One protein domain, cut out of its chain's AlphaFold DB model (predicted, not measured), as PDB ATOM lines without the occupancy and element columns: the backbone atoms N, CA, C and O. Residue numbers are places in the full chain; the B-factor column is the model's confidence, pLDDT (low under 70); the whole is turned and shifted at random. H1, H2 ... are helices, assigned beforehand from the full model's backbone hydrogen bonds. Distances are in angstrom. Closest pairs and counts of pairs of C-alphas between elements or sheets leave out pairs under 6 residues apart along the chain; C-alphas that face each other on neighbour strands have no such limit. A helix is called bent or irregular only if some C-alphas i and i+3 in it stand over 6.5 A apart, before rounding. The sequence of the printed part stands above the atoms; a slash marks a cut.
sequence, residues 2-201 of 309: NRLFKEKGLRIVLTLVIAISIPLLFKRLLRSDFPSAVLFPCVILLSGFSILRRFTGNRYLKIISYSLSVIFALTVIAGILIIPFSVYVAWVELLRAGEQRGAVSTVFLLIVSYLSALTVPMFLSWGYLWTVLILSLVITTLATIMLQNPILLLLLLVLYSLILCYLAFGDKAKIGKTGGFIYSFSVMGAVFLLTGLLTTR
ATOM      1  N   ASN A   2     318.228 307.185 265.241       66.50
ATOM      2  CA  ASN A   2     318.414 308.597 265.639       66.50
ATOM      3  C   ASN A   2     319.745 309.269 265.220       66.50
ATOM      4  O   ASN A   2     319.771 310.473 264.987       66.50
ATOM      5  N   ARG A   3     320.858 308.526 265.105       65.81
ATOM      6  CA  ARG A   3     322.187 309.107 264.806       65.81
ATOM      7  C   ARG A   3     322.328 309.558 263.343       65.81
ATOM      8  O   ARG A   3     322.751 310.677 263.085       65.81
ATOM      9  N   LEU A   4     321.852 308.736 262.402       61.50
ATOM     10  CA  LEU A   4     321.837 309.037 260.962       61.50
ATOM     11  C   LEU A   4     320.923 310.219 260.608       61.50
ATOM     12  O   LEU A   4     321.242 310.998 259.713       61.50
ATOM     13  N   PHE A   5     319.795 310.369 261.309       66.38
ATOM     14  CA  PHE A   5     318.883 311.494 261.096       66.38
ATOM     15  C   PHE A   5     319.473 312.805 261.643       66.38
ATOM     16  O   PHE A   5     319.424 313.829 260.961       66.38
ATOM     17  N   LYS A   6     320.124 312.755 262.816       74.88
ATOM     18  CA  LYS A   6     320.857 313.896 263.392       74.88
ATOM     19  C   LYS A   6     322.019 314.355 262.506       74.88
ATOM     20  O   LYS A   6     322.149 315.549 262.261       74.88
ATOM     21  N   GLU A   7     322.821 313.433 261.973       78.56
ATOM     22  CA  GLU A   7     323.940 313.781 261.081       78.56
ATOM     23  C   GLU A   7     323.476 314.404 259.758       78.56
ATOM     24  O   GLU A   7     324.060 315.387 259.298       78.56
ATOM     25  N   LYS A   8     322.406 313.877 259.150       78.56
ATOM     26  CA  LYS A   8     321.839 314.450 257.919       78.56
ATOM     27  C   LYS A   8     321.212 315.822 258.169       78.56
ATOM     28  O   LYS A   8     321.463 316.739 257.390       78.56
ATOM     29  N   GLY A   9     320.464 315.981 259.262       82.06
ATOM     30  CA  GLY A   9     319.885 317.266 259.662       82.06
ATOM     31  C   GLY A   9     320.953 318.335 259.905       82.06
ATOM     32  O   GLY A   9     320.860 319.427 259.349       82.06
ATOM     33  N   LEU A  10     322.022 317.997 260.635       84.56
ATOM     34  CA  LEU A  10     323.138 318.910 260.896       84.56
ATOM     35  C   LEU A  10     323.814 319.379 259.599       84.56
ATOM     36  O   LEU A  10     324.084 320.566 259.439       84.56
ATOM     37  N   ARG A  11     324.044 318.468 258.644       82.25
ATOM     38  CA  ARG A  11     324.627 318.819 257.337       82.25
ATOM     39  C   ARG A  11     323.731 319.763 256.537       82.25
ATOM     40  O   ARG A  11     324.256 320.669 255.899       82.25
ATOM     41  N   ILE A  12     322.410 319.586 256.578       85.12
ATOM     42  CA  ILE A  12     321.457 320.482 255.899       85.12
ATOM     43  C   ILE A  12     321.508 321.884 256.508       85.12
ATOM     44  O   ILE A  12     321.641 322.861 255.772       85.12
ATOM     45  N   VAL A  13     321.450 321.977 257.840       86.75
ATOM     46  CA  VAL A  13     321.520 323.262 258.549       86.75
ATOM     47  C   VAL A  13     322.838 323.963 258.236       86.75
ATOM     48  O   VAL A  13     322.827 325.120 257.834       86.75
ATOM     49  N   LEU A  14     323.962 323.251 258.315       85.94
ATOM     50  CA  LEU A  14     325.281 323.803 258.006       85.94
ATOM     51  C   LEU A  14     325.381 324.285 256.548       85.94
ATOM     52  O   LEU A  14     325.922 325.354 256.289       85.94
ATOM     53  N   THR A  15     324.792 323.546 255.606       86.31
ATOM     54  CA  THR A  15     324.716 323.937 254.189       86.31
ATOM     55  C   THR A  15     323.926 325.240 254.020       86.31
ATOM     56  O   THR A  15     324.393 326.161 253.359       86.31
ATOM     57  N   LEU A  16     322.760 325.372 254.656       86.25
ATOM     58  CA  LEU A  16     321.965 326.606 254.604       86.25
ATOM     59  C   LEU A  16     322.681 327.791 255.265       86.25
ATOM     60  O   LEU A  16     322.683 328.891 254.716       86.25
ATOM     61  N   VAL A  17     323.339 327.561 256.405       89.38
ATOM     62  CA  VAL A  17     324.132 328.587 257.096       89.38
ATOM     63  C   VAL A  17     325.264 329.086 256.198       89.38
ATOM     64  O   VAL A  17     325.414 330.295 256.035       89.38
ATOM     65  N   ILE A  18     326.007 328.185 255.547       86.19
ATOM     66  CA  ILE A  18     327.066 328.569 254.601       86.19
ATOM     67  C   ILE A  18     326.474 329.367 253.433       86.19
ATOM     68  O   ILE A  18     326.983 330.447 253.119       86.19
ATOM     69  N   ALA A  19     325.366 328.893 252.852       86.19
ATOM     70  CA  ALA A  19     324.716 329.535 251.710       86.19
ATOM     71  C   ALA A  19     324.296 330.984 251.992       86.19
ATOM     72  O   ALA A  19     324.373 331.809 251.084       86.19
ATOM     73  N   ILE A  20     323.895 331.293 253.229       89.69
ATOM     74  CA  ILE A  20     323.492 332.636 253.677       89.69
ATOM     75  C   ILE A  20     324.698 333.475 254.126       89.69
ATOM     76  O   ILE A  20     324.751 334.675 253.850       89.69
ATOM     77  N   SER A  21     325.674 332.858 254.797       88.56
ATOM     78  CA  SER A  21     326.837 333.560 255.355       88.56
ATOM     79  C   SER A  21     327.696 334.237 254.283       88.56
ATOM     80  O   SER A  21     328.121 335.375 254.476       88.56
ATOM     81  N   ILE A  22     327.894 333.591 253.128       89.25
ATOM     82  CA  ILE A  22     328.701 334.134 252.026       89.25
ATOM     83  C   ILE A  22     328.066 335.426 251.462       89.25
ATOM     84  O   ILE A  22     328.732 336.464 251.478       89.25
ATOM     85  N   PRO A  23     326.781 335.438 251.046       91.62
ATOM     86  CA  PRO A  23     326.068 336.661 250.676       91.62
ATOM     87  C   PRO A  23     326.089 337.741 251.751       91.62
ATOM     88  O   PRO A  23     326.241 338.916 251.432       91.62
ATOM     89  N   LEU A  24     325.945 337.366 253.026       91.94
ATOM     90  CA  LEU A  24     325.939 338.322 254.131       91.94
ATOM     91  C   LEU A  24     327.288 339.047 254.259       91.94
ATOM     92  O   LEU A  24     327.318 340.273 254.391       91.94
ATOM     93  N   LEU A  25     328.397 338.306 254.178       90.38
ATOM     94  CA  LEU A  25     329.747 338.873 254.195       90.38
ATOM     95  C   LEU A  25     329.962 339.824 253.013       90.38
ATOM     96  O   LEU A  25     330.412 340.952 253.210       90.38
ATOM     97  N   PHE A  26     329.571 339.412 251.805       89.56
ATOM     98  CA  PHE A  26     329.701 340.248 250.611       89.56
ATOM     99  C   PHE A  26     328.797 341.475 250.641       89.56
ATOM    100  O   PHE A  26     329.223 342.548 250.225       89.56
ATOM    101  N   LYS A  27     327.585 341.370 251.192       90.44
ATOM    102  CA  LYS A  27     326.703 342.527 251.366       90.44
ATOM    103  C   LYS A  27     327.361 343.589 252.245       90.44
ATOM    104  O   LYS A  27     327.291 344.774 251.920       90.44
ATOM    105  N   ARG A  28     328.025 343.166 253.327       89.75
ATOM    106  CA  ARG A  28     328.766 344.063 254.224       89.75
ATOM    107  C   ARG A  28     330.008 344.647 253.548       89.75
ATOM    108  O   ARG A  28     330.242 345.845 253.666       89.75
ATOM    109  N   LEU A  29     330.772 343.820 252.833       87.69
ATOM    110  CA  LEU A  29     332.003 344.234 252.154       87.69
ATOM    111  C   LEU A  29     331.729 345.211 251.003       87.69
ATOM    112  O   LEU A  29     332.451 346.188 250.842       87.69
ATOM    113  N   LEU A  30     330.658 344.989 250.241       85.69
ATOM    114  CA  LEU A  30     330.265 345.826 249.103       85.69
ATOM    115  C   LEU A  30     329.346 346.993 249.477       85.69
ATOM    116  O   LEU A  30     328.960 347.748 248.586       85.69
ATOM    117  N   ARG A  31     328.970 347.109 250.762       85.50
ATOM    118  CA  ARG A  31     328.031 348.114 251.297       85.50
ATOM    119  C   ARG A  31     326.792 348.275 250.406       85.50
ATOM    120  O   ARG A  31     326.398 349.378 250.050       85.50
ATOM    121  N   SER A  32     326.221 347.144 249.993       84.06
ATOM    122  CA  SER A  32     325.090 347.113 249.066       84.06
ATOM    123  C   SER A  32     323.774 347.372 249.801       84.06
ATOM    124  O   SER A  32     323.417 346.618 250.713       84.06
ATOM    125  N   ASP A  33     323.001 348.346 249.320       81.12
ATOM    126  CA  ASP A  33     321.693 348.725 249.879       81.12
ATOM    127  C   ASP A  33     320.556 347.759 249.500       81.12
ATOM    128  O   ASP A  33     319.423 347.902 249.957       81.12
ATOM    129  N   PHE A  34     320.848 346.732 248.692       83.31
ATOM    130  CA  PHE A  34     319.849 345.763 248.249       83.31
ATOM    131  C   PHE A  34     319.076 345.122 249.423       83.31
ATOM    132  O   PHE A  34     319.709 344.612 250.359       83.31
ATOM    133  N   PRO A  35     317.731 345.078 249.397       86.94
ATOM    134  CA  PRO A  35     316.931 344.623 250.531       86.94
ATOM    135  C   PRO A  35     317.250 343.185 250.962       86.94
ATOM    136  O   PRO A  35     317.075 342.228 250.206       86.94
ATOM    137  N   SER A  36     317.653 343.009 252.229       88.44
ATOM    138  CA  SER A  36     317.890 341.678 252.821       88.44
ATOM    139  C   SER A  36     316.643 340.792 252.757       88.44
ATOM    140  O   SER A  36     316.752 339.584 252.552       88.44
ATOM    141  N   ALA A  37     315.466 341.410 252.906       87.75
ATOM    142  CA  ALA A  37     314.168 340.749 252.875       87.75
ATOM    143  C   ALA A  37     313.840 340.117 251.514       87.75
ATOM    144  O   ALA A  37     313.027 339.207 251.463       87.75
ATOM    145  N   VAL A  38     314.479 340.561 250.427       88.50
ATOM    146  CA  VAL A  38     314.325 339.949 249.098       88.50
ATOM    147  C   VAL A  38     315.444 338.939 248.851       88.50
ATOM    148  O   VAL A  38     315.190 337.811 248.434       88.50
ATOM    149  N   LEU A  39     316.688 339.309 249.172       90.88
ATOM    150  CA  LEU A  39     317.865 338.489 248.878       90.88
ATOM    151  C   LEU A  39     317.838 337.120 249.569       90.88
ATOM    152  O   LEU A  39     318.035 336.089 248.921       90.88
ATOM    153  N   PHE A  40     317.624 337.098 250.887       92.19
ATOM    154  CA  PHE A  40     317.761 335.866 251.662       92.19
ATOM    155  C   PHE A  40     316.665 334.845 251.355       92.19
ATOM    156  O   PHE A  40     317.018 333.676 251.187       92.19
ATOM    157  N   PRO A  41     315.381 335.221 251.185       92.31
ATOM    158  CA  PRO A  41     314.372 334.279 250.715       92.31
ATOM    159  C   PRO A  41     314.711 333.665 249.358       92.31
ATOM    160  O   PRO A  41     314.581 332.453 249.211       92.31
ATOM    161  N   CYS A  42     315.224 334.434 248.391       91.19
ATOM    162  CA  CYS A  42     315.649 333.878 247.100       91.19
ATOM    163  C   CYS A  42     316.767 332.834 247.258       91.19
ATOM    164  O   CYS A  42     316.685 331.743 246.687       91.19
ATOM    165  N   VAL A  43     317.788 333.136 248.069       92.75
ATOM    166  CA  VAL A  43     318.897 332.208 248.356       92.75
ATOM    167  C   VAL A  43     318.398 330.958 249.084       92.75
ATOM    168  O   VAL A  43     318.760 329.844 248.700       92.75
ATOM    169  N   ILE A  44     317.545 331.114 250.100       92.56
ATOM    170  CA  ILE A  44     316.976 330.004 250.877       92.56
ATOM    171  C   ILE A  44     316.080 329.127 250.003       92.56
ATOM    172  O   ILE A  44     316.198 327.907 250.067       92.56
ATOM    173  N   LEU A  45     315.218 329.707 249.166       92.88
ATOM    174  CA  LEU A  45     314.348 328.942 248.274       92.88
ATOM    175  C   LEU A  45     315.180 328.145 247.267       92.88
ATOM    176  O   LEU A  45     315.017 326.929 247.165       92.88
ATOM    177  N   LEU A  46     316.120 328.789 246.567       92.62
ATOM    178  CA  LEU A  46     316.938 328.106 245.564       92.62
ATOM    179  C   LEU A  46     317.808 327.002 246.187       92.62
ATOM    180  O   LEU A  46     317.813 325.867 245.694       92.62
ATOM    181  N   SER A  47     318.519 327.305 247.276       91.62
ATOM    182  CA  SER A  47     319.361 326.320 247.969       91.62
ATOM    183  C   SER A  47     318.517 325.223 248.623       91.62
ATOM    184  O   SER A  47     318.822 324.043 248.458       91.62
ATOM    185  N   GLY A  48     317.405 325.581 249.265       90.12
ATOM    186  CA  GLY A  48     316.460 324.678 249.915       90.12
ATOM    187  C   GLY A  48     315.844 323.677 248.946       90.12
ATOM    188  O   GLY A  48     315.971 322.475 249.166       90.12
ATOM    189  N   PHE A  49     315.266 324.130 247.827       91.44
ATOM    190  CA  PHE A  49     314.728 323.232 246.795       91.44
ATOM    191  C   PHE A  49     315.816 322.349 246.174       91.44
ATOM    192  O   PHE A  49     315.580 321.169 245.905       91.44
ATOM    193  N   SER A  50     317.026 322.883 245.995       88.06
ATOM    194  CA  SER A  50     318.168 322.118 245.478       88.06
ATOM    195  C   SER A  50     318.634 321.031 246.453       88.06
ATOM    196  O   SER A  50     318.989 319.931 246.020       88.06
ATOM    197  N   ILE A  51     318.600 321.303 247.760       88.88
ATOM    198  CA  ILE A  51     318.864 320.328 248.825       88.88
ATOM    199  C   ILE A  51     317.748 319.277 248.858       88.88
ATOM    200  O   ILE A  51     318.029 318.081 248.787       88.88
ATOM    201  N   LEU A  52     316.483 319.708 248.893       88.31
ATOM    202  CA  LEU A  52     315.314 318.826 248.966       88.31
ATOM    203  C   LEU A  52     315.271 317.846 247.789       88.31
ATOM    204  O   LEU A  52     315.035 316.650 247.977       88.31
ATOM    205  N   ARG A  53     315.584 318.332 246.582       87.06
ATOM    206  CA  ARG A  53     315.725 317.507 245.377       87.06
ATOM    207  C   ARG A  53     316.759 316.399 245.554       87.06
ATOM    208  O   ARG A  53     316.524 315.280 245.111       87.06
ATOM    209  N   ARG A  54     317.911 316.697 246.163       84.56
ATOM    210  CA  ARG A  54     319.003 315.724 246.344       84.56
ATOM    211  C   ARG A  54     318.641 314.621 247.336       84.56
ATOM    212  O   ARG A  54     319.109 313.503 247.164       84.56
ATOM    213  N   PHE A  55     317.808 314.917 248.333       82.81
ATOM    214  CA  PHE A  55     317.347 313.921 249.302       82.81
ATOM    215  C   PHE A  55     316.176 313.077 248.800       82.81
ATOM    216  O   PHE A  55     316.150 311.876 249.037       82.81
ATOM    217  N   THR A  56     315.204 313.702 248.135       84.06
ATOM    218  CA  THR A  56     313.954 313.031 247.733       84.06
ATOM    219  C   THR A  56     314.009 312.427 246.333       84.06
ATOM    220  O   THR A  56     313.205 311.558 246.018       84.06
ATOM    221  N   GLY A  57     314.904 312.904 245.461       81.44
ATOM    222  CA  GLY A  57     314.973 312.477 244.060       81.44
ATOM    223  C   GLY A  57     313.768 312.893 243.202       81.44
ATOM    224  O   GLY A  57     313.678 312.494 242.044       81.44
ATOM    225  N   ASN A  58     312.844 313.702 243.732       89.25
ATOM    226  CA  ASN A  58     311.583 314.020 243.065       89.25
ATOM    227  C   ASN A  58     311.794 314.870 241.793       89.25
ATOM    228  O   ASN A  58     312.433 315.931 241.821       89.25
ATOM    229  N   ARG A  59     311.195 314.433 240.675       86.31
ATOM    230  CA  ARG A  59     311.241 315.119 239.373       86.31
ATOM    231  C   ARG A  59     310.626 316.523 239.419       86.31
ATOM    232  O   ARG A  59     311.162 317.417 238.769       86.31
ATOM    233  N   TYR A  60     309.579 316.753 240.209       90.38
ATOM    234  CA  TYR A  60     308.954 318.077 240.330       90.38
ATOM    235  C   TYR A  60     309.885 319.089 241.006       90.38
ATOM    236  O   TYR A  60     310.095 320.184 240.490       90.38
ATOM    237  N   LEU A  61     310.546 318.693 242.100       89.38
ATOM    238  CA  LEU A  61     311.538 319.535 242.782       89.38
ATOM    239  C   LEU A  61     312.747 319.833 241.885       89.38
ATOM    240  O   LEU A  61     313.355 320.897 241.996       89.38
ATOM    241  N   LYS A  62     313.080 318.920 240.962       86.38
ATOM    242  CA  LYS A  62     314.097 319.153 239.931       86.38
ATOM    243  C   LYS A  62     313.701 320.270 238.975       86.38
ATOM    244  O   LYS A  62     314.523 321.153 238.749       86.38
ATOM    245  N   ILE A  63     312.469 320.249 238.473       91.31
ATOM    246  CA  ILE A  63     311.948 321.298 237.590       91.31
ATOM    247  C   ILE A  63     311.919 322.637 238.336       91.31
ATOM    248  O   ILE A  63     312.508 323.594 237.853       91.31
ATOM    249  N   ILE A  64     311.353 322.683 239.547       91.75
ATOM    250  CA  ILE A  64     311.255 323.916 240.353       91.75
ATOM    251  C   ILE A  64     312.640 324.522 240.631       91.75
ATOM    252  O   ILE A  64     312.851 325.707 240.397       91.75
ATOM    253  N   SER A  65     313.599 323.711 241.090       89.81
ATOM    254  CA  SER A  65     314.975 324.155 241.369       89.81
ATOM    255  C   SER A  65     315.662 324.723 240.121       89.81
ATOM    256  O   SER A  65     316.310 325.767 240.204       89.81
ATOM    257  N   TYR A  66     315.497 324.088 238.956       89.75
ATOM    258  CA  TYR A  66     316.069 324.606 237.713       89.75
ATOM    259  C   TYR A  66     315.367 325.867 237.223       89.75
ATOM    260  O   TYR A  66     316.060 326.809 236.853       89.75
ATOM    261  N   SER A  67     314.038 325.931 237.276       91.94
ATOM    262  CA  SER A  67     313.294 327.137 236.905       91.94
ATOM    263  C   SER A  67     313.689 328.324 237.784       91.94
ATOM    264  O   SER A  67     313.994 329.388 237.259       91.94
ATOM    265  N   LEU A  68     313.786 328.133 239.105       92.50
ATOM    266  CA  LEU A  68     314.273 329.167 240.027       92.50
ATOM    267  C   LEU A  68     315.710 329.592 239.709       92.50
ATOM    268  O   LEU A  68     316.010 330.783 239.726       92.50
ATOM    269  N   SER A  69     316.593 328.642 239.388       91.25
ATOM    270  CA  SER A  69     317.965 328.946 238.969       91.25
ATOM    271  C   SER A  69     317.999 329.769 237.682       91.25
ATOM    272  O   SER A  69     318.791 330.700 237.587       91.25
ATOM    273  N   VAL A  70     317.167 329.433 236.692       92.81
ATOM    274  CA  VAL A  70     317.086 330.171 235.423       92.81
ATOM    275  C   VAL A  70     316.556 331.578 235.664       92.81
ATOM    276  O   VAL A  70     317.165 332.529 235.194       92.81
ATOM    277  N   ILE A  71     315.487 331.731 236.447       92.06
ATOM    278  CA  ILE A  71     314.934 333.048 236.787       92.06
ATOM    279  C   ILE A  71     315.988 333.898 237.503       92.06
ATOM    280  O   ILE A  71     316.223 335.034 237.106       92.06
ATOM    281  N   PHE A  72     316.678 333.349 238.507       92.88
ATOM    282  CA  PHE A  72     317.710 334.094 239.229       92.88
ATOM    283  C   PHE A  72     318.902 334.439 238.314       92.88
ATOM    284  O   PHE A  72     319.393 335.566 238.342       92.88
ATOM    285  N   ALA A  73     319.324 333.523 237.439       91.94
ATOM    286  CA  ALA A  73     320.357 333.803 236.442       91.94
ATOM    287  C   ALA A  73     319.943 334.933 235.488       91.94
ATOM    288  O   ALA A  73     320.738 335.835 235.237       91.94
ATOM    289  N   LEU A  74     318.699 334.925 235.003       89.44
ATOM    290  CA  LEU A  74     318.160 335.987 234.154       89.44
ATOM    291  C   LEU A  74     318.133 337.330 234.886       89.44
ATOM    292  O   LEU A  74     318.521 338.332 234.295       89.44
ATOM    293  N   THR A  75     317.768 337.359 236.171       88.50
ATOM    294  CA  THR A  75     317.831 338.581 236.989       88.50
ATOM    295  C   THR A  75     319.261 339.104 237.122       88.50
ATOM    296  O   THR A  75     319.489 340.305 236.999       88.50
ATOM    297  N   VAL A  76     320.237 338.217 237.346       90.62
ATOM    298  CA  VAL A  76     321.661 338.589 237.408       90.62
ATOM    299  C   VAL A  76     322.135 339.143 236.063       90.62
ATOM    300  O   VAL A  76     322.741 340.209 236.029       90.62
ATOM    301  N   ILE A  77     321.831 338.456 234.959       86.88
ATOM    302  CA  ILE A  77     322.206 338.880 233.602       86.88
ATOM    303  C   ILE A  77     321.559 340.225 233.264       86.88
ATOM    304  O   ILE A  77     322.246 341.119 232.782       86.88
ATOM    305  N   ALA A  78     320.273 340.401 233.567       82.56
ATOM    306  CA  ALA A  78     319.586 341.672 233.382       82.56
ATOM    307  C   ALA A  78     320.265 342.786 234.188       82.56
ATOM    308  O   ALA A  78     320.556 343.843 233.640       82.56
ATOM    309  N   GLY A  79     320.604 342.528 235.456       81.88
ATOM    310  CA  GLY A  79     321.360 343.469 236.282       81.88
ATOM    311  C   GLY A  79     322.703 343.858 235.660       81.88
ATOM    312  O   GLY A  79     323.033 345.041 235.627       81.88
ATOM    313  N   ILE A  80     323.444 342.890 235.110       84.56
ATOM    314  CA  ILE A  80     324.717 343.153 234.426       84.56
ATOM    315  C   ILE A  80     324.506 344.039 233.193       84.56
ATOM    316  O   ILE A  80     325.259 344.993 233.004       84.56
ATOM    317  N   LEU A  81     323.491 343.731 232.379       79.75
ATOM    318  CA  LEU A  81     323.230 344.391 231.098       79.75
ATOM    319  C   LEU A  81     322.660 345.808 231.232       79.75
ATOM    320  O   LEU A  81     322.884 346.618 230.343       79.75
ATOM    321  N   ILE A  82     321.921 346.122 232.300       73.81
ATOM    322  CA  ILE A  82     321.305 347.455 232.463       73.81
ATOM    323  C   ILE A  82     322.327 348.495 232.928       73.81
ATOM    324  O   ILE A  82     322.156 349.692 232.685       73.81
ATOM    325  N   ILE A  83     323.389 348.064 233.607       73.94
ATOM    326  CA  ILE A  83     324.423 348.976 234.084       73.94
ATOM    327  C   ILE A  83     325.385 349.281 232.925       73.94
ATOM    328  O   ILE A  83     325.986 348.358 232.374       73.94
ATOM    329  N   PRO A  84     325.567 350.557 232.538       67.62
ATOM    330  CA  PRO A  84     326.488 350.909 231.464       67.62
ATOM    331  C   PRO A  84     327.946 350.691 231.893       67.62
ATOM    332  O   PRO A  84     328.295 350.853 233.064       67.62
ATOM    333  N   PHE A  85     328.821 350.386 230.930       69.12
ATOM    334  CA  PHE A  85     330.241 350.106 231.185       69.12
ATOM    335  C   PHE A  85     330.950 351.212 231.987       69.12
ATOM    336  O   PHE A  85     331.722 350.924 232.898       69.12
ATOM    337  N   SER A  86     330.638 352.477 231.710       67.38
ATOM    338  CA  SER A  86     331.218 353.631 232.406       67.38
ATOM    339  C   SER A  86     330.959 353.639 233.918       67.38
ATOM    340  O   SER A  86     331.826 354.044 234.687       67.38
ATOM    341  N   VAL A  87     329.813 353.116 234.364       73.44
ATOM    342  CA  VAL A  87     329.477 353.006 235.792       73.44
ATOM    343  C   VAL A  87     330.316 351.926 236.474       73.44
ATOM    344  O   VAL A  87     330.676 352.087 237.636       73.44
ATOM    345  N   TYR A  88     330.692 350.856 235.765       78.75
ATOM    346  CA  TYR A  88     331.638 349.872 236.298       78.75
ATOM    347  C   TYR A  88     333.032 350.473 236.486       78.75
ATOM    348  O   TYR A  88     333.659 350.209 237.508       78.75
ATOM    349  N   VAL A  89     333.498 351.299 235.542       78.00
ATOM    350  CA  VAL A  89     334.799 351.983 235.650       78.00
ATOM    351  C   VAL A  89     334.817 352.911 236.865       78.00
ATOM    352  O   VAL A  89     335.677 352.755 237.731       78.00
ATOM    353  N   ALA A  90     333.816 353.788 236.993       74.88
ATOM    354  CA  ALA A  90     333.694 354.689 238.140       74.88
ATOM    355  C   ALA A  90     333.573 353.924 239.472       74.88
ATOM    356  O   ALA A  90     334.181 354.281 240.478       74.88
ATOM    357  N   TRP A  91     332.826 352.816 239.488       85.44
ATOM    358  CA  TRP A  91     332.694 351.988 240.685       85.44
ATOM    359  C   TRP A  91     334.017 351.328 241.108       85.44
ATOM    360  O   TRP A  91     334.270 351.200 242.305       85.44
ATOM    361  N   VAL A  92     334.885 350.941 240.165       83.19
ATOM    362  CA  VAL A  92     336.227 350.412 240.485       83.19
ATOM    363  C   VAL A  92     337.103 351.485 241.138       83.19
ATOM    364  O   VAL A  92     337.859 351.171 242.060       83.19
ATOM    365  N   GLU A  93     336.990 352.746 240.721       79.69
ATOM    366  CA  GLU A  93     337.685 353.862 241.379       79.69
ATOM    367  C   GLU A  93     337.186 354.055 242.818       79.69
ATOM    368  O   GLU A  93     337.995 354.111 243.749       79.69
ATOM    369  N   LEU A  94     335.864 354.020 243.033       82.31
ATOM    370  CA  LEU A  94     335.261 354.073 244.374       82.31
ATOM    371  C   LEU A  94     335.654 352.874 245.251       82.31
ATOM    372  O   LEU A  94     335.855 353.026 246.456       82.31
ATOM    373  N   LEU A  95     335.804 351.684 244.662       85.00
ATOM    374  CA  LEU A  95     336.287 350.490 245.362       85.00
ATOM    375  C   LEU A  95     337.723 350.671 245.860       85.00
ATOM    376  O   LEU A  95     338.031 350.273 246.984       85.00
ATOM    377  N   ARG A  96     338.595 351.292 245.056       81.81
ATOM    378  CA  ARG A  96     339.974 351.608 245.464       81.81
ATOM    379  C   ARG A  96     340.013 352.651 246.583       81.81
ATOM    380  O   ARG A  96     340.886 352.563 247.441       81.81
ATOM    381  N   ALA A  97     339.052 353.574 246.605       81.81
ATOM    382  CA  ALA A  97     338.877 354.554 247.678       81.81
ATOM    383  C   ALA A  97     338.192 353.985 248.945       81.81
ATOM    384  O   ALA A  97     338.170 354.645 249.980       81.81
ATOM    385  N   GLY A  98     337.644 352.762 248.902       80.81
ATOM    386  CA  GLY A  98     336.924 352.149 250.028       80.81
ATOM    387  C   GLY A  98     335.487 352.660 250.228       80.81
ATOM    388  O   GLY A  98     334.864 352.400 251.267       80.81
ATOM    389  N   GLU A  99     334.945 353.367 249.237       81.56
ATOM    390  CA  GLU A  99     333.606 353.968 249.248       81.56
ATOM    391  C   GLU A  99     332.626 353.273 248.292       81.56
ATOM    392  O   GLU A  99     331.584 353.826 247.941       81.56
ATOM    393  N   GLN A 100     332.908 352.026 247.900       81.00
ATOM    394  CA  GLN A 100     332.055 351.256 246.996       81.00
ATOM    395  C   GLN A 100     330.603 351.177 247.492       81.00
ATOM    396  O   GLN A 100     330.334 350.667 248.583       81.00
ATOM    397  N   ARG A 101     329.661 351.663 246.676       78.00
ATOM    398  CA  ARG A 101     328.203 351.603 246.889       78.00
ATOM    399  C   ARG A 101     327.465 351.568 245.544       78.00
ATOM    400  O   ARG A 101     328.071 351.701 244.484       78.00
ATOM    401  N   GLY A 102     326.147 351.376 245.587       76.44
ATOM    402  CA  GLY A 102     325.269 351.531 244.422       76.44
ATOM    403  C   GLY A 102     324.987 350.256 243.615       76.44
ATOM    404  O   GLY A 102     325.080 349.127 244.108       76.44
ATOM    405  N   ALA A 103     324.585 350.454 242.355       78.00
ATOM    406  CA  ALA A 103     324.050 349.414 241.472       78.00
ATOM    407  C   ALA A 103     325.035 348.262 241.223       78.00
ATOM    408  O   ALA A 103     324.668 347.090 241.297       78.00
ATOM    409  N   VAL A 104     326.306 348.587 240.979       85.50
ATOM    410  CA  VAL A 104     327.354 347.601 240.675       85.50
ATOM    411  C   VAL A 104     327.625 346.708 241.889       85.50
ATOM    412  O   VAL A 104     327.650 345.484 241.750       85.50
ATOM    413  N   SER A 105     327.710 347.285 243.096       88.25
ATOM    414  CA  SER A 105     327.783 346.524 244.355       88.25
ATOM    415  C   SER A 105     326.612 345.546 244.500       88.25
ATOM    416  O   SER A 105     326.799 344.411 244.945       88.25
ATOM    417  N   THR A 106     325.410 345.967 244.098       88.50
ATOM    418  CA  THR A 106     324.206 345.123 244.126       88.50
ATOM    419  C   THR A 106     324.309 343.967 243.133       88.50
ATOM    420  O   THR A 106     324.022 342.827 243.494       88.50
ATOM    421  N   VAL A 107     324.763 344.215 241.904       90.38
ATOM    422  CA  VAL A 107     324.930 343.160 240.894       90.38
ATOM    423  C   VAL A 107     325.978 342.139 241.325       90.38
ATOM    424  O   VAL A 107     325.701 340.939 241.284       90.38
ATOM    425  N   PHE A 108     327.134 342.574 241.835       90.44
ATOM    426  CA  PHE A 108     328.131 341.650 242.383       90.44
ATOM    427  C   PHE A 108     327.586 340.837 243.562       90.44
ATOM    428  O   PHE A 108     327.818 339.628 243.630       90.44
ATOM    429  N   LEU A 109     326.798 341.455 244.449       92.50
ATOM    430  CA  LEU A 109     326.114 340.736 245.524       92.50
ATOM    431  C   LEU A 109     325.145 339.674 244.979       92.50
ATOM    432  O   LEU A 109     325.115 338.557 245.504       92.50
ATOM    433  N   LEU A 110     324.375 339.983 243.932       92.75
ATOM    434  CA  LEU A 110     323.463 339.028 243.295       92.75
ATOM    435  C   LEU A 110     324.224 337.866 242.641       92.75
ATOM    436  O   LEU A 110     323.820 336.718 242.824       92.75
ATOM    437  N   ILE A 111     325.349 338.130 241.963       92.62
ATOM    438  CA  ILE A 111     326.217 337.090 241.381       92.62
ATOM    439  C   ILE A 111     326.726 336.145 242.477       92.62
ATOM    440  O   ILE A 111     326.558 334.929 242.374       92.62
ATOM    441  N   VAL A 112     327.303 336.691 243.553       92.00
ATOM    442  CA  VAL A 112     327.806 335.892 244.686       92.00
ATOM    443  C   VAL A 112     326.681 335.076 245.317       92.00
ATOM    444  O   VAL A 112     326.864 333.899 245.629       92.00
ATOM    445  N   SER A 113     325.504 335.677 245.478       93.56
ATOM    446  CA  SER A 113     324.342 335.023 246.082       93.56
ATOM    447  C   SER A 113     323.814 333.873 245.241       93.56
ATOM    448  O   SER A 113     323.560 332.788 245.768       93.56
ATOM    449  N   TYR A 114     323.713 334.082 243.933       93.50
ATOM    450  CA  TYR A 114     323.332 333.055 242.977       93.50
ATOM    451  C   TYR A 114     324.333 331.889 242.972       93.50
ATOM    452  O   TYR A 114     323.943 330.730 243.136       93.50
ATOM    453  N   LEU A 115     325.633 332.183 242.859       91.12
ATOM    454  CA  LEU A 115     326.671 331.152 242.809       91.12
ATOM    455  C   LEU A 115     326.786 330.386 244.132       91.12
ATOM    456  O   LEU A 115     326.906 329.159 244.114       91.12
ATOM    457  N   SER A 116     326.671 331.072 245.273       90.69
ATOM    458  CA  SER A 116     326.595 330.443 246.599       90.69
ATOM    459  C   SER A 116     325.405 329.478 246.682       90.69
ATOM    460  O   SER A 116     325.574 328.300 247.004       90.69
ATOM    461  N   ALA A 117     324.207 329.924 246.292       91.88
ATOM    462  CA  ALA A 117     322.993 329.110 246.348       91.88
ATOM    463  C   ALA A 117     323.059 327.843 245.472       91.88
ATOM    464  O   ALA A 117     322.440 326.832 245.814       91.88
ATOM    465  N   LEU A 118     323.813 327.872 244.368       89.69
ATOM    466  CA  LEU A 118     324.005 326.723 243.477       89.69
ATOM    467  C   LEU A 118     325.089 325.747 243.937       89.69
ATOM    468  O   LEU A 118     324.930 324.527 243.810       89.69
ATOM    469  N   THR A 119     326.204 326.274 244.434       85.81
ATOM    470  CA  THR A 119     327.398 325.481 244.763       85.81
ATOM    471  C   THR A 119     327.288 324.833 246.135       85.81
ATOM    472  O   THR A 119     327.664 323.673 246.301       85.81
ATOM    473  N   VAL A 120     326.695 325.519 247.109       84.62
ATOM    474  CA  VAL A 120     326.613 325.040 248.491       84.62
ATOM    475  C   VAL A 120     325.818 323.725 248.630       84.62
ATOM    476  O   VAL A 120     326.319 322.813 249.286       84.62
ATOM    477  N   PRO A 121     324.685 323.490 247.930       85.44
ATOM    478  CA  PRO A 121     324.024 322.180 247.916       85.44
ATOM    479  C   PRO A 121     324.885 321.019 247.381       85.44
ATOM    480  O   PRO A 121     324.542 319.855 247.608       85.44
ATOM    481  N   MET A 122     325.986 321.290 246.662       83.44
ATOM    482  CA  MET A 122     326.933 320.251 246.227       83.44
ATOM    483  C   MET A 122     327.704 319.632 247.399       83.44
ATOM    484  O   MET A 122     328.136 318.485 247.273       83.44
ATOM    485  N   PHE A 123     327.780 320.320 248.545       82.44
ATOM    486  CA  PHE A 123     328.407 319.828 249.779       82.44
ATOM    487  C   PHE A 123     327.857 318.458 250.190       82.44
ATOM    488  O   PHE A 123     328.584 317.583 250.657       82.44
ATOM    489  N   LEU A 124     326.562 318.243 249.944       80.88
ATOM    490  CA  LEU A 124     325.858 317.013 250.290       80.88
ATOM    491  C   LEU A 124     326.187 315.834 249.365       80.88
ATOM    492  O   LEU A 124     326.025 314.692 249.784       80.88
ATOM    493  N   SER A 125     326.611 316.083 248.120       76.38
ATOM    494  CA  SER A 125     326.867 315.022 247.133       76.38
ATOM    495  C   SER A 125     328.337 314.769 246.856       76.38
ATOM    496  O   SER A 125     328.718 313.631 246.620       76.38
ATOM    497  N   TRP A 126     329.136 315.832 246.766       74.06
ATOM    498  CA  TRP A 126     330.531 315.770 246.313       74.06
ATOM    499  C   TRP A 126     331.514 315.940 247.478       74.06
ATOM    500  O   TRP A 126     332.723 315.874 247.285       74.06
ATOM    501  N   GLY A 127     330.991 316.105 248.696       76.75
ATOM    502  CA  GLY A 127     331.778 316.292 249.905       76.75
ATOM    503  C   GLY A 127     332.263 317.731 250.090       76.75
ATOM    504  O   GLY A 127     332.111 318.592 249.226       76.75
ATOM    505  N   TYR A 128     332.855 317.977 251.257       78.56
ATOM    506  CA  TYR A 128     333.307 319.301 251.684       78.56
ATOM    507  C   TYR A 128     334.372 319.901 250.766       78.56
ATOM    508  O   TYR A 128     334.231 321.039 250.325       78.56
ATOM    509  N   LEU A 129     335.410 319.122 250.451       78.62
ATOM    510  CA  LEU A 129     336.594 319.601 249.740       78.62
ATOM    511  C   LEU A 129     336.239 320.181 248.363       78.62
ATOM    512  O   LEU A 129     336.655 321.290 248.039       78.62
ATOM    513  N   TRP A 130     335.400 319.486 247.589       79.06
ATOM    514  CA  TRP A 130     334.950 319.950 246.274       79.06
ATOM    515  C   TRP A 130     334.169 321.255 246.337       79.06
ATOM    516  O   TRP A 130     334.409 322.165 245.545       79.06
ATOM    517  N   THR A 131     333.237 321.364 247.282       81.31
ATOM    518  CA  THR A 131     332.435 322.577 247.435       81.31
ATOM    519  C   THR A 131     333.292 323.763 247.858       81.31
ATOM    520  O   THR A 131     333.111 324.850 247.317       81.31
ATOM    521  N   VAL A 132     334.261 323.553 248.754       81.62
ATOM    522  CA  VAL A 132     335.205 324.601 249.168       81.62
ATOM    523  C   VAL A 132     336.088 325.046 248.010       81.62
ATOM    524  O   VAL A 132     336.249 326.249 247.821       81.62
ATOM    525  N   LEU A 133     336.626 324.119 247.210       81.94
ATOM    526  CA  LEU A 133     337.450 324.469 246.049       81.94
ATOM    527  C   LEU A 133     336.660 325.274 245.014       81.94
ATOM    528  O   LEU A 133     337.139 326.310 244.558       81.94
ATOM    529  N   ILE A 134     335.436 324.850 244.682       83.44
ATOM    530  CA  ILE A 134     334.584 325.562 243.717       83.44
ATOM    531  C   ILE A 134     334.212 326.953 244.245       83.44
ATOM    532  O   ILE A 134     334.310 327.929 243.506       83.44
ATOM    533  N   LEU A 135     333.818 327.066 245.518       83.31
ATOM    534  CA  LEU A 135     333.511 328.360 246.135       83.31
ATOM    535  C   LEU A 135     334.732 329.279 246.170       83.31
ATOM    536  O   LEU A 135     334.613 330.452 245.830       83.31
ATOM    537  N   SER A 136     335.900 328.749 246.536       84.81
ATOM    538  CA  SER A 136     337.155 329.509 246.560       84.81
ATOM    539  C   SER A 136     337.516 330.006 245.165       84.81
ATOM    540  O   SER A 136     337.885 331.167 245.011       84.81
ATOM    541  N   LEU A 137     337.345 329.166 244.141       87.62
ATOM    542  CA  LEU A 137     337.567 329.541 242.750       87.62
ATOM    543  C   LEU A 137     336.605 330.649 242.314       87.62
ATOM    544  O   LEU A 137     337.051 331.672 241.816       87.62
ATOM    545  N   VAL A 138     335.303 330.500 242.573       86.88
ATOM    546  CA  VAL A 138     334.291 331.520 242.253       86.88
ATOM    547  C   VAL A 138     334.593 332.858 242.932       86.88
ATOM    548  O   VAL A 138     334.590 333.899 242.273       86.88
ATOM    549  N   ILE A 139     334.863 332.835 244.240       85.88
ATOM    550  CA  ILE A 139     335.150 334.037 245.030       85.88
ATOM    551  C   ILE A 139     336.424 334.714 244.522       85.88
ATOM    552  O   ILE A 139     336.434 335.928 244.341       85.88
ATOM    553  N   THR A 140     337.473 333.938 244.242       85.31
ATOM    554  CA  THR A 140     338.745 334.476 243.741       85.31
ATOM    555  C   THR A 140     338.593 335.035 242.329       85.31
ATOM    556  O   THR A 140     339.138 336.100 242.049       85.31
ATOM    557  N   THR A 141     337.808 334.397 241.454       87.06
ATOM    558  CA  THR A 141     337.490 334.930 240.119       87.06
ATOM    559  C   THR A 141     336.797 336.282 240.229       87.06
ATOM    560  O   THR A 141     337.230 337.244 239.600       87.06
ATOM    561  N   LEU A 142     335.763 336.389 241.070       86.06
ATOM    562  CA  LEU A 142     335.063 337.657 241.283       86.06
ATOM    563  C   LEU A 142     335.993 338.717 241.874       86.06
ATOM    564  O   LEU A 142     336.053 339.824 241.352       86.06
ATOM    565  N   ALA A 143     336.780 338.371 242.894       82.19
ATOM    566  CA  ALA A 143     337.745 339.289 243.494       82.19
ATOM    567  C   ALA A 143     338.806 339.759 242.485       82.19
ATOM    568  O   ALA A 143     339.167 340.933 242.484       82.19
ATOM    569  N   THR A 144     339.270 338.874 241.598       84.81
ATOM    570  CA  THR A 144     340.228 339.212 240.534       84.81
ATOM    571  C   THR A 144     339.616 340.202 239.547       84.81
ATOM    572  O   THR A 144     340.264 341.187 239.200       84.81
ATOM    573  N   ILE A 145     338.358 339.987 239.144       83.25
ATOM    574  CA  ILE A 145     337.624 340.911 238.265       83.25
ATOM    575  C   ILE A 145     337.433 342.275 238.943       83.25
ATOM    576  O   ILE A 145     337.623 343.307 238.304       83.25
ATOM    577  N   MET A 146     337.078 342.288 240.232       80.19
ATOM    578  CA  MET A 146     336.747 343.512 240.973       80.19
ATOM    579  C   MET A 146     337.980 344.352 241.318       80.19
ATOM    580  O   MET A 146     337.969 345.564 241.135       80.19
ATOM    581  N   LEU A 147     339.038 343.720 241.829       79.50
ATOM    582  CA  LEU A 147     340.217 344.416 242.352       79.50
ATOM    583  C   LEU A 147     341.340 344.554 241.322       79.50
ATOM    584  O   LEU A 147     342.255 345.343 241.543       79.50
ATOM    585  N   GLN A 148     341.291 343.791 240.222       79.62
ATOM    586  CA  GLN A 148     342.298 343.804 239.150       79.62
ATOM    587  C   GLN A 148     343.745 343.678 239.675       79.62
ATOM    588  O   GLN A 148     344.675 344.275 239.138       79.62
ATOM    589  N   ASN A 149     343.943 342.912 240.755       77.81
ATOM    590  CA  ASN A 149     345.236 342.763 241.425       77.81
ATOM    591  C   ASN A 149     345.990 341.522 240.894       77.81
ATOM    592  O   ASN A 149     345.418 340.426 240.905       77.81
ATOM    593  N   PRO A 150     347.271 341.641 240.489       78.38
ATOM    594  CA  PRO A 150     348.054 340.515 239.968       78.38
ATOM    595  C   PRO A 150     348.222 339.361 240.970       78.38
ATOM    596  O   PRO A 150     348.289 338.201 240.563       78.38
ATOM    597  N   ILE A 151     348.229 339.640 242.278       80.12
ATOM    598  CA  ILE A 151     348.328 338.609 243.324       80.12
ATOM    599  C   ILE A 151     347.087 337.704 243.310       80.12
ATOM    600  O   ILE A 151     347.202 336.488 243.456       80.12
ATOM    601  N   LEU A 152     345.899 338.276 243.083       81.38
ATOM    602  CA  LEU A 152     344.653 337.509 242.990       81.38
ATOM    603  C   LEU A 152     344.615 336.646 241.727       81.38
ATOM    604  O   LEU A 152     344.135 335.516 241.776       81.38
ATOM    605  N   LEU A 153     345.190 337.137 240.626       83.38
ATOM    606  CA  LEU A 153     345.341 336.360 239.399       83.38
ATOM    607  C   LEU A 153     346.266 335.153 239.609       83.38
ATOM    608  O   LEU A 153     345.925 334.044 239.198       83.38
ATOM    609  N   LEU A 154     347.397 335.333 240.299       81.56
ATOM    610  CA  LEU A 154     348.275 334.218 240.673       81.56
ATOM    611  C   LEU A 154     347.550 333.207 241.571       81.56
ATOM    612  O   LEU A 154     347.621 332.005 241.320       81.56
ATOM    613  N   LEU A 155     346.801 333.680 242.571       84.94
ATOM    614  CA  LEU A 155     346.001 332.815 243.440       84.94
ATOM    615  C   LEU A 155     344.948 332.021 242.648       84.94
ATOM    616  O   LEU A 155     344.771 330.825 242.885       84.94
ATOM    617  N   LEU A 156     344.280 332.661 241.684       86.81
ATOM    618  CA  LEU A 156     343.307 332.014 240.807       86.81
ATOM    619  C   LEU A 156     343.955 330.894 239.982       86.81
ATOM    620  O   LEU A 156     343.405 329.794 239.907       86.81
ATOM    621  N   LEU A 157     345.133 331.150 239.405       84.62
ATOM    622  CA  LEU A 157     345.895 330.149 238.652       84.62
ATOM    623  C   LEU A 157     346.296 328.962 239.536       84.62
ATOM    624  O   LEU A 157     346.110 327.811 239.136       84.62
ATOM    625  N   VAL A 158     346.761 329.225 240.762       84.31
ATOM    626  CA  VAL A 158     347.080 328.171 241.736       84.31
ATOM    627  C   VAL A 158     345.842 327.326 242.043       84.31
ATOM    628  O   VAL A 158     345.916 326.099 241.970       84.31
ATOM    629  N   LEU A 159     344.683 327.938 242.303       85.56
ATOM    630  CA  LEU A 159     343.437 327.204 242.563       85.56
ATOM    631  C   LEU A 159     343.002 326.341 241.369       85.56
ATOM    632  O   LEU A 159     342.641 325.177 241.559       85.56
ATOM    633  N   TYR A 160     343.083 326.869 240.145       84.88
ATOM    634  CA  TYR A 160     342.824 326.091 238.930       84.88
ATOM    635  C   TYR A 160     343.781 324.901 238.806       84.88
ATOM    636  O   TYR A 160     343.339 323.785 238.525       84.88
ATOM    637  N   SER A 161     345.075 325.114 239.065       82.00
ATOM    638  CA  SER A 161     346.081 324.051 239.009       82.00
ATOM    639  C   SER A 161     345.818 322.953 240.044       82.00
ATOM    640  O   SER A 161     345.917 321.773 239.717       82.00
ATOM    641  N   LEU A 162     345.389 323.317 241.259       82.25
ATOM    642  CA  LEU A 162     345.034 322.368 242.313       82.25
ATOM    643  C   LEU A 162     343.809 321.534 241.932       82.25
ATOM    644  O   LEU A 162     343.804 320.327 242.165       82.25
ATOM    645  N   ILE A 163     342.793 322.146 241.317       83.31
ATOM    646  CA  ILE A 163     341.597 321.429 240.850       83.31
ATOM    647  C   ILE A 163     341.949 320.463 239.716       83.31
ATOM    648  O   ILE A 163     341.518 319.309 239.744       83.31
ATOM    649  N   LEU A 164     342.747 320.902 238.740       81.12
ATOM    650  CA  LEU A 164     343.197 320.044 237.643       81.12
ATOM    651  C   LEU A 164     344.073 318.896 238.153       81.12
ATOM    652  O   LEU A 164     343.868 317.754 237.747       81.12
ATOM    653  N   CYS A 165     344.970 319.172 239.101       78.12
ATOM    654  CA  CYS A 165     345.795 318.160 239.749       78.12
ATOM    655  C   CYS A 165     344.907 317.156 240.497       78.12
ATOM    656  O   CYS A 165     344.976 315.957 240.255       78.12
ATOM    657  N   TYR A 166     343.964 317.620 241.312       77.56
ATOM    658  CA  TYR A 166     343.032 316.732 242.002       77.56
ATOM    659  C   TYR A 166     342.226 315.844 241.032       77.56
ATOM    660  O   TYR A 166     342.059 314.649 241.276       77.56
ATOM    661  N   LEU A 167     341.767 316.392 239.900       76.19
ATOM    662  CA  LEU A 167     341.079 315.621 238.856       76.19
ATOM    663  C   LEU A 167     341.991 314.604 238.167       76.19
ATOM    664  O   LEU A 167     341.548 313.498 237.861       76.19
ATOM    665  N   ALA A 168     343.244 314.971 237.923       71.94
ATOM    666  CA  ALA A 168     344.202 314.132 237.221       71.94
ATOM    667  C   ALA A 168     344.831 313.042 238.107       71.94
ATOM    668  O   ALA A 168     345.393 312.089 237.577       71.94
ATOM    669  N   PHE A 169     344.723 313.164 239.432       70.31
ATOM    670  CA  PHE A 169     345.219 312.190 240.410       70.31
ATOM    671  C   PHE A 169     344.107 311.394 241.118       70.31
ATOM    672  O   PHE A 169     344.416 310.496 241.899       70.31
ATOM    673  N   GLY A 170     342.829 311.708 240.884       67.06
ATOM    674  CA  GLY A 170     341.714 310.978 241.491       67.06
ATOM    675  C   GLY A 170     341.586 309.540 240.972       67.06
ATOM    676  O   GLY A 170     342.003 309.244 239.858       67.06
ATOM    677  N   ASP A 171     340.923 308.662 241.736       57.94
ATOM    678  CA  ASP A 171     340.768 307.213 241.458       57.94
ATOM    679  C   ASP A 171     340.185 306.852 240.073       57.94
ATOM    680  O   ASP A 171     340.213 305.697 239.656       57.94
ATOM    681  N   LYS A 172     339.630 307.829 239.347       56.75
ATOM    682  CA  LYS A 172     339.071 307.663 237.993       56.75
ATOM    683  C   LYS A 172     339.979 308.190 236.880       56.75
ATOM    684  O   LYS A 172     339.597 308.131 235.709       56.75
ATOM    685  N   ALA A 173     341.142 308.738 237.215       58.69
ATOM    686  CA  ALA A 173     342.061 309.297 236.242       58.69
ATOM    687  C   ALA A 173     342.797 308.175 235.499       58.69
ATOM    688  O   ALA A 173     343.510 307.369 236.088       58.69
ATOM    689  N   LYS A 174     342.648 308.145 234.170       58.91
ATOM    690  CA  LYS A 174     343.414 307.254 233.277       58.91
ATOM    691  C   LYS A 174     344.858 307.723 233.052       58.91
ATOM    692  O   LYS A 174     345.606 307.083 232.322       58.91
ATOM    693  N   ILE A 175     345.227 308.865 233.622       59.22
ATOM    694  CA  ILE A 175     346.500 309.538 233.399       59.22
ATOM    695  C   ILE A 175     347.390 309.214 234.601       59.22
ATOM    696  O   ILE A 175     346.983 309.411 235.742       59.22
ATOM    697  N   GLY A 176     348.592 308.686 234.362       62.97
ATOM    698  CA  GLY A 176     349.549 308.417 235.440       62.97
ATOM    699  C   GLY A 176     349.883 309.685 236.237       62.97
ATOM    700  O   GLY A 176     349.821 310.791 235.703       62.97
ATOM    701  N   LYS A 177     350.282 309.525 237.506       61.53
ATOM    702  CA  LYS A 177     350.579 310.619 238.456       61.53
ATOM    703  C   LYS A 177     351.439 311.743 237.844       61.53
ATOM    704  O   LYS A 177     351.099 312.916 237.927       61.53
ATOM    705  N   THR A 178     352.513 311.396 237.142       64.94
ATOM    706  CA  THR A 178     353.391 312.357 236.453       64.94
ATOM    707  C   THR A 178     352.701 313.069 235.284       64.94
ATOM    708  O   THR A 178     352.864 314.274 235.109       64.94
ATOM    709  N   GLY A 179     351.878 312.353 234.513       62.25
ATOM    710  CA  GLY A 179     351.124 312.916 233.391       62.25
ATOM    711  C   GLY A 179     350.031 313.890 233.833       62.25
ATOM    712  O   GLY A 179     349.790 314.885 233.156       62.25
ATOM    713  N   GLY A 180     349.411 313.655 234.993       66.50
ATOM    714  CA  GLY A 180     348.390 314.547 235.536       66.50
ATOM    715  C   GLY A 180     348.944 315.904 235.967       66.50
ATOM    716  O   GLY A 180     348.326 316.945 235.727       66.50
ATOM    717  N   PHE A 181     350.152 315.900 236.531       62.72
ATOM    718  CA  PHE A 181     350.872 317.118 236.893       62.72
ATOM    719  C   PHE A 181     351.266 317.918 235.642       62.72
ATOM    720  O   PHE A 181     350.951 319.104 235.539       62.72
ATOM    721  N   ILE A 182     351.858 317.248 234.645       70.88
ATOM    722  CA  ILE A 182     352.251 317.866 233.368       70.88
ATOM    723  C   ILE A 182     351.031 318.429 232.632       70.88
ATOM    724  O   ILE A 182     351.098 319.546 232.127       70.88
ATOM    725  N   TYR A 183     349.903 317.713 232.618       71.00
ATOM    726  CA  TYR A 183     348.660 318.178 231.999       71.00
ATOM    727  C   TYR A 183     348.131 319.449 232.672       71.00
ATOM    728  O   TYR A 183     347.837 320.431 231.995       71.00
ATOM    729  N   SER A 184     348.068 319.462 234.005       69.62
ATOM    730  CA  SER A 184     347.548 320.601 234.774       69.62
ATOM    731  C   SER A 184     348.383 321.866 234.556       69.62
ATOM    732  O   SER A 184     347.832 322.935 234.291       69.62
ATOM    733  N   PHE A 185     349.713 321.735 234.592       71.00
ATOM    734  CA  PHE A 185     350.630 322.845 234.321       71.00
ATOM    735  C   PHE A 185     350.630 323.266 232.845       71.00
ATOM    736  O   PHE A 185     350.674 324.461 232.563       71.00
ATOM    737  N   SER A 186     350.511 322.324 231.905       71.00
ATOM    738  CA  SER A 186     350.412 322.628 230.468       71.00
ATOM    739  C   SER A 186     349.138 323.401 230.135       71.00
ATOM    740  O   SER A 186     349.197 324.389 229.408       71.00
ATOM    741  N   VAL A 187     347.991 323.007 230.702       74.25
ATOM    742  CA  VAL A 187     346.721 323.732 230.534       74.25
ATOM    743  C   VAL A 187     346.821 325.132 231.137       74.25
ATOM    744  O   VAL A 187     346.394 326.095 230.507       74.25
ATOM    745  N   MET A 188     347.434 325.270 232.317       71.62
ATOM    746  CA  MET A 188     347.655 326.576 232.945       71.62
ATOM    747  C   MET A 188     348.531 327.489 232.074       71.62
ATOM    748  O   MET A 188     348.157 328.633 231.817       71.62
ATOM    749  N   GLY A 189     349.658 326.972 231.572       74.44
ATOM    750  CA  GLY A 189     350.548 327.702 230.668       74.44
ATOM    751  C   GLY A 189     349.865 328.083 229.354       74.44
ATOM    752  O   GLY A 189     350.003 329.217 228.899       74.44
ATOM    753  N   ALA A 190     349.063 327.179 228.785       74.31
ATOM    754  CA  ALA A 190     348.289 327.441 227.577       74.31
ATOM    755  C   ALA A 190     347.252 328.548 227.795       74.31
ATOM    756  O   ALA A 190     347.192 329.470 226.988       74.31
ATOM    757  N   VAL A 191     346.480 328.506 228.889       75.00
ATOM    758  CA  VAL A 191     345.488 329.546 229.224       75.00
ATOM    759  C   VAL A 191     346.166 330.896 229.461       75.00
ATOM    760  O   VAL A 191     345.671 331.916 228.981       75.00
ATOM    761  N   PHE A 192     347.311 330.922 230.148       74.25
ATOM    762  CA  PHE A 192     348.073 332.151 230.371       74.25
ATOM    763  C   PHE A 192     348.589 332.758 229.055       74.25
ATOM    764  O   PHE A 192     348.386 333.947 228.808       74.25
ATOM    765  N   LEU A 193     349.172 331.937 228.172       77.12
ATOM    766  CA  LEU A 193     349.612 332.361 226.836       77.12
ATOM    767  C   LEU A 193     348.446 332.857 225.972       77.12
ATOM    768  O   LEU A 193     348.556 333.915 225.354       77.12
ATOM    769  N   LEU A 194     347.323 332.132 225.958       73.25
ATOM    770  CA  LEU A 194     346.109 332.526 225.237       73.25
ATOM    771  C   LEU A 194     345.561 333.856 225.749       73.25
ATOM    772  O   LEU A 194     345.192 334.710 224.951       73.25
ATOM    773  N   THR A 195     345.551 334.054 227.069       67.50
ATOM    774  CA  THR A 195     345.121 335.318 227.674       67.50
ATOM    775  C   THR A 195     346.037 336.451 227.222       67.50
ATOM    776  O   THR A 195     345.533 337.442 226.707       67.50
ATOM    777  N   GLY A 196     347.362 336.272 227.303       66.12
ATOM    778  CA  GLY A 196     348.340 337.262 226.837       66.12
ATOM    779  C   GLY A 196     348.154 337.640 225.364       66.12
ATOM    780  O   GLY A 196     348.058 338.824 225.045       66.12
ATOM    781  N   LEU A 197     348.001 336.641 224.488       69.88
ATOM    782  CA  LEU A 197     347.758 336.819 223.048       69.88
ATOM    783  C   LEU A 197     346.428 337.528 222.740       69.88
ATOM    784  O   LEU A 197     346.341 338.307 221.787       69.88
ATOM    785  N   LEU A 198     345.384 337.278 223.530       62.44
ATOM    786  CA  LEU A 198     344.069 337.896 223.340       62.44
ATOM    787  C   LEU A 198     343.994 339.315 223.924       62.44
ATOM    788  O   LEU A 198     343.299 340.165 223.366       62.44
ATOM    789  N   THR A 199     344.736 339.606 224.996       59.97
ATOM    790  CA  THR A 199     344.767 340.934 225.642       59.97
ATOM    791  C   THR A 199     345.600 341.985 224.906       59.97
ATOM    792  O   THR A 199     345.551 343.159 225.262       59.97
ATOM    793  N   THR A 200     346.323 341.621 223.843       55.09
ATOM    794  CA  THR A 200     347.088 342.582 223.024       55.09
ATOM    795  C   THR A 200     346.216 343.624 222.306       55.09
ATOM    796  O   THR A 200     346.735 344.630 221.821       55.09
ATOM    797  N   ARG A 201     344.889 343.436 222.252       48.88
ATOM    798  CA  ARG A 201     343.943 344.470 221.801       48.88
ATOM    799  C   ARG A 201     343.590 345.382 222.980       48.88
ATOM    800  O   ARG A 201     342.886 344.966 223.892       48.88
TER     801      ARG A 201
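AT A GLANCE: This is residues 2 to 201 of the 309 residues of an uncharacterized protein of Spirochaetes bacterium (UniProt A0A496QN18). The longest helix, H5, is bent and folds back on itself, and its first arm, H5a, packs side by side with H1, H2 and H3 as an up-and-down bundle. From the second arm, H5b, the chain goes on folding back through H6 and then H7, leading away from that bundle, while short H4 lies across the end where H5a begins and H5b ends. The printed part has 200 residues with seven named helices, H1 to H7 in chain order, and no named strand; the class is all helix. The whole is compact, with a radius of gyration of the C-alphas of 19.1 A, and flat, spanning 59 by 51 by 27 A.

IN THESE COORDINATES: Look first at H5, residues 103 to 147, assigned as one helix by its hydrogen bonds but bent, with C-alphas 125 and 128 9.0 A apart. Its arm H5a, residues 103 to 125, begins at C-alpha 103 at (324.050, 349.414, 241.472) and measures 35.0 A; H5b, residues 128 to 147, measures 27.7 A. Find C-alpha 2 at (318.414, 308.597, 265.639), where H1, residues 2 to 29, starts its 40.5 A. H2 is residues 36 to 56, 29.4 A; H3 residues 59 to 82, 34.6 A; H4 residues 85 to 97, 19.1 A; H6 residues 150 to 169, 28.5 A. H7, residues 177 to 199, runs 33.4 A to C-alpha 199 at (344.767, 340.934, 225.642).

HOW THE PARTS SIT: H5 is the hub, touching five other helices. H5a touches H1 at a shallow tilt of 17 degrees, opposite ways, the closest C-alphas being those of Pro 23 and Ser 113, 5.2 A apart. It touches H2 the same way at 20 degrees, C-alphas of Ser 47 and Ala 117 closest at 4.9 A. H3 touches it with residues 69 to 80 alone, closest at Gly 79 and Val 107, 5.8 A between C-alphas. H1 and H3 are apart. H4 touches H5b about perpendicular, at 81 degrees, with C-alphas of Val 92 and Met 146 closest at 6.9 A. H5b and H6 form a helical hairpin, closest C-alphas Thr 144 and Leu 152 at 5.3 A. H6 and H7 form another, at 34.9 degrees, only just short of steep, with C-alphas of Ala 168 and Gly 180 closest at 4.5 A. Every O i to N i+4 pair is within hydrogen-bond range in H3, H4, H5b, H6 and H7, against 23 of 24 in H1, 16 of 17 in H2 and 14 of 19 in H5a.

THE WHOLE: The C-alphas of Asn 2 and Arg 201 are the two farthest apart, 62.1 A. Residues 2 to 7 of H1 and residues 193 to 201, of which 193 to 199 belong to H7, stand free. The printed part has no cut, and no link is long. Mean pLDDT of the printed part is 81.5; look for values under 70 at residues 2 to 5, 84 to 86, 170 to 181, 184 and 195 to 201.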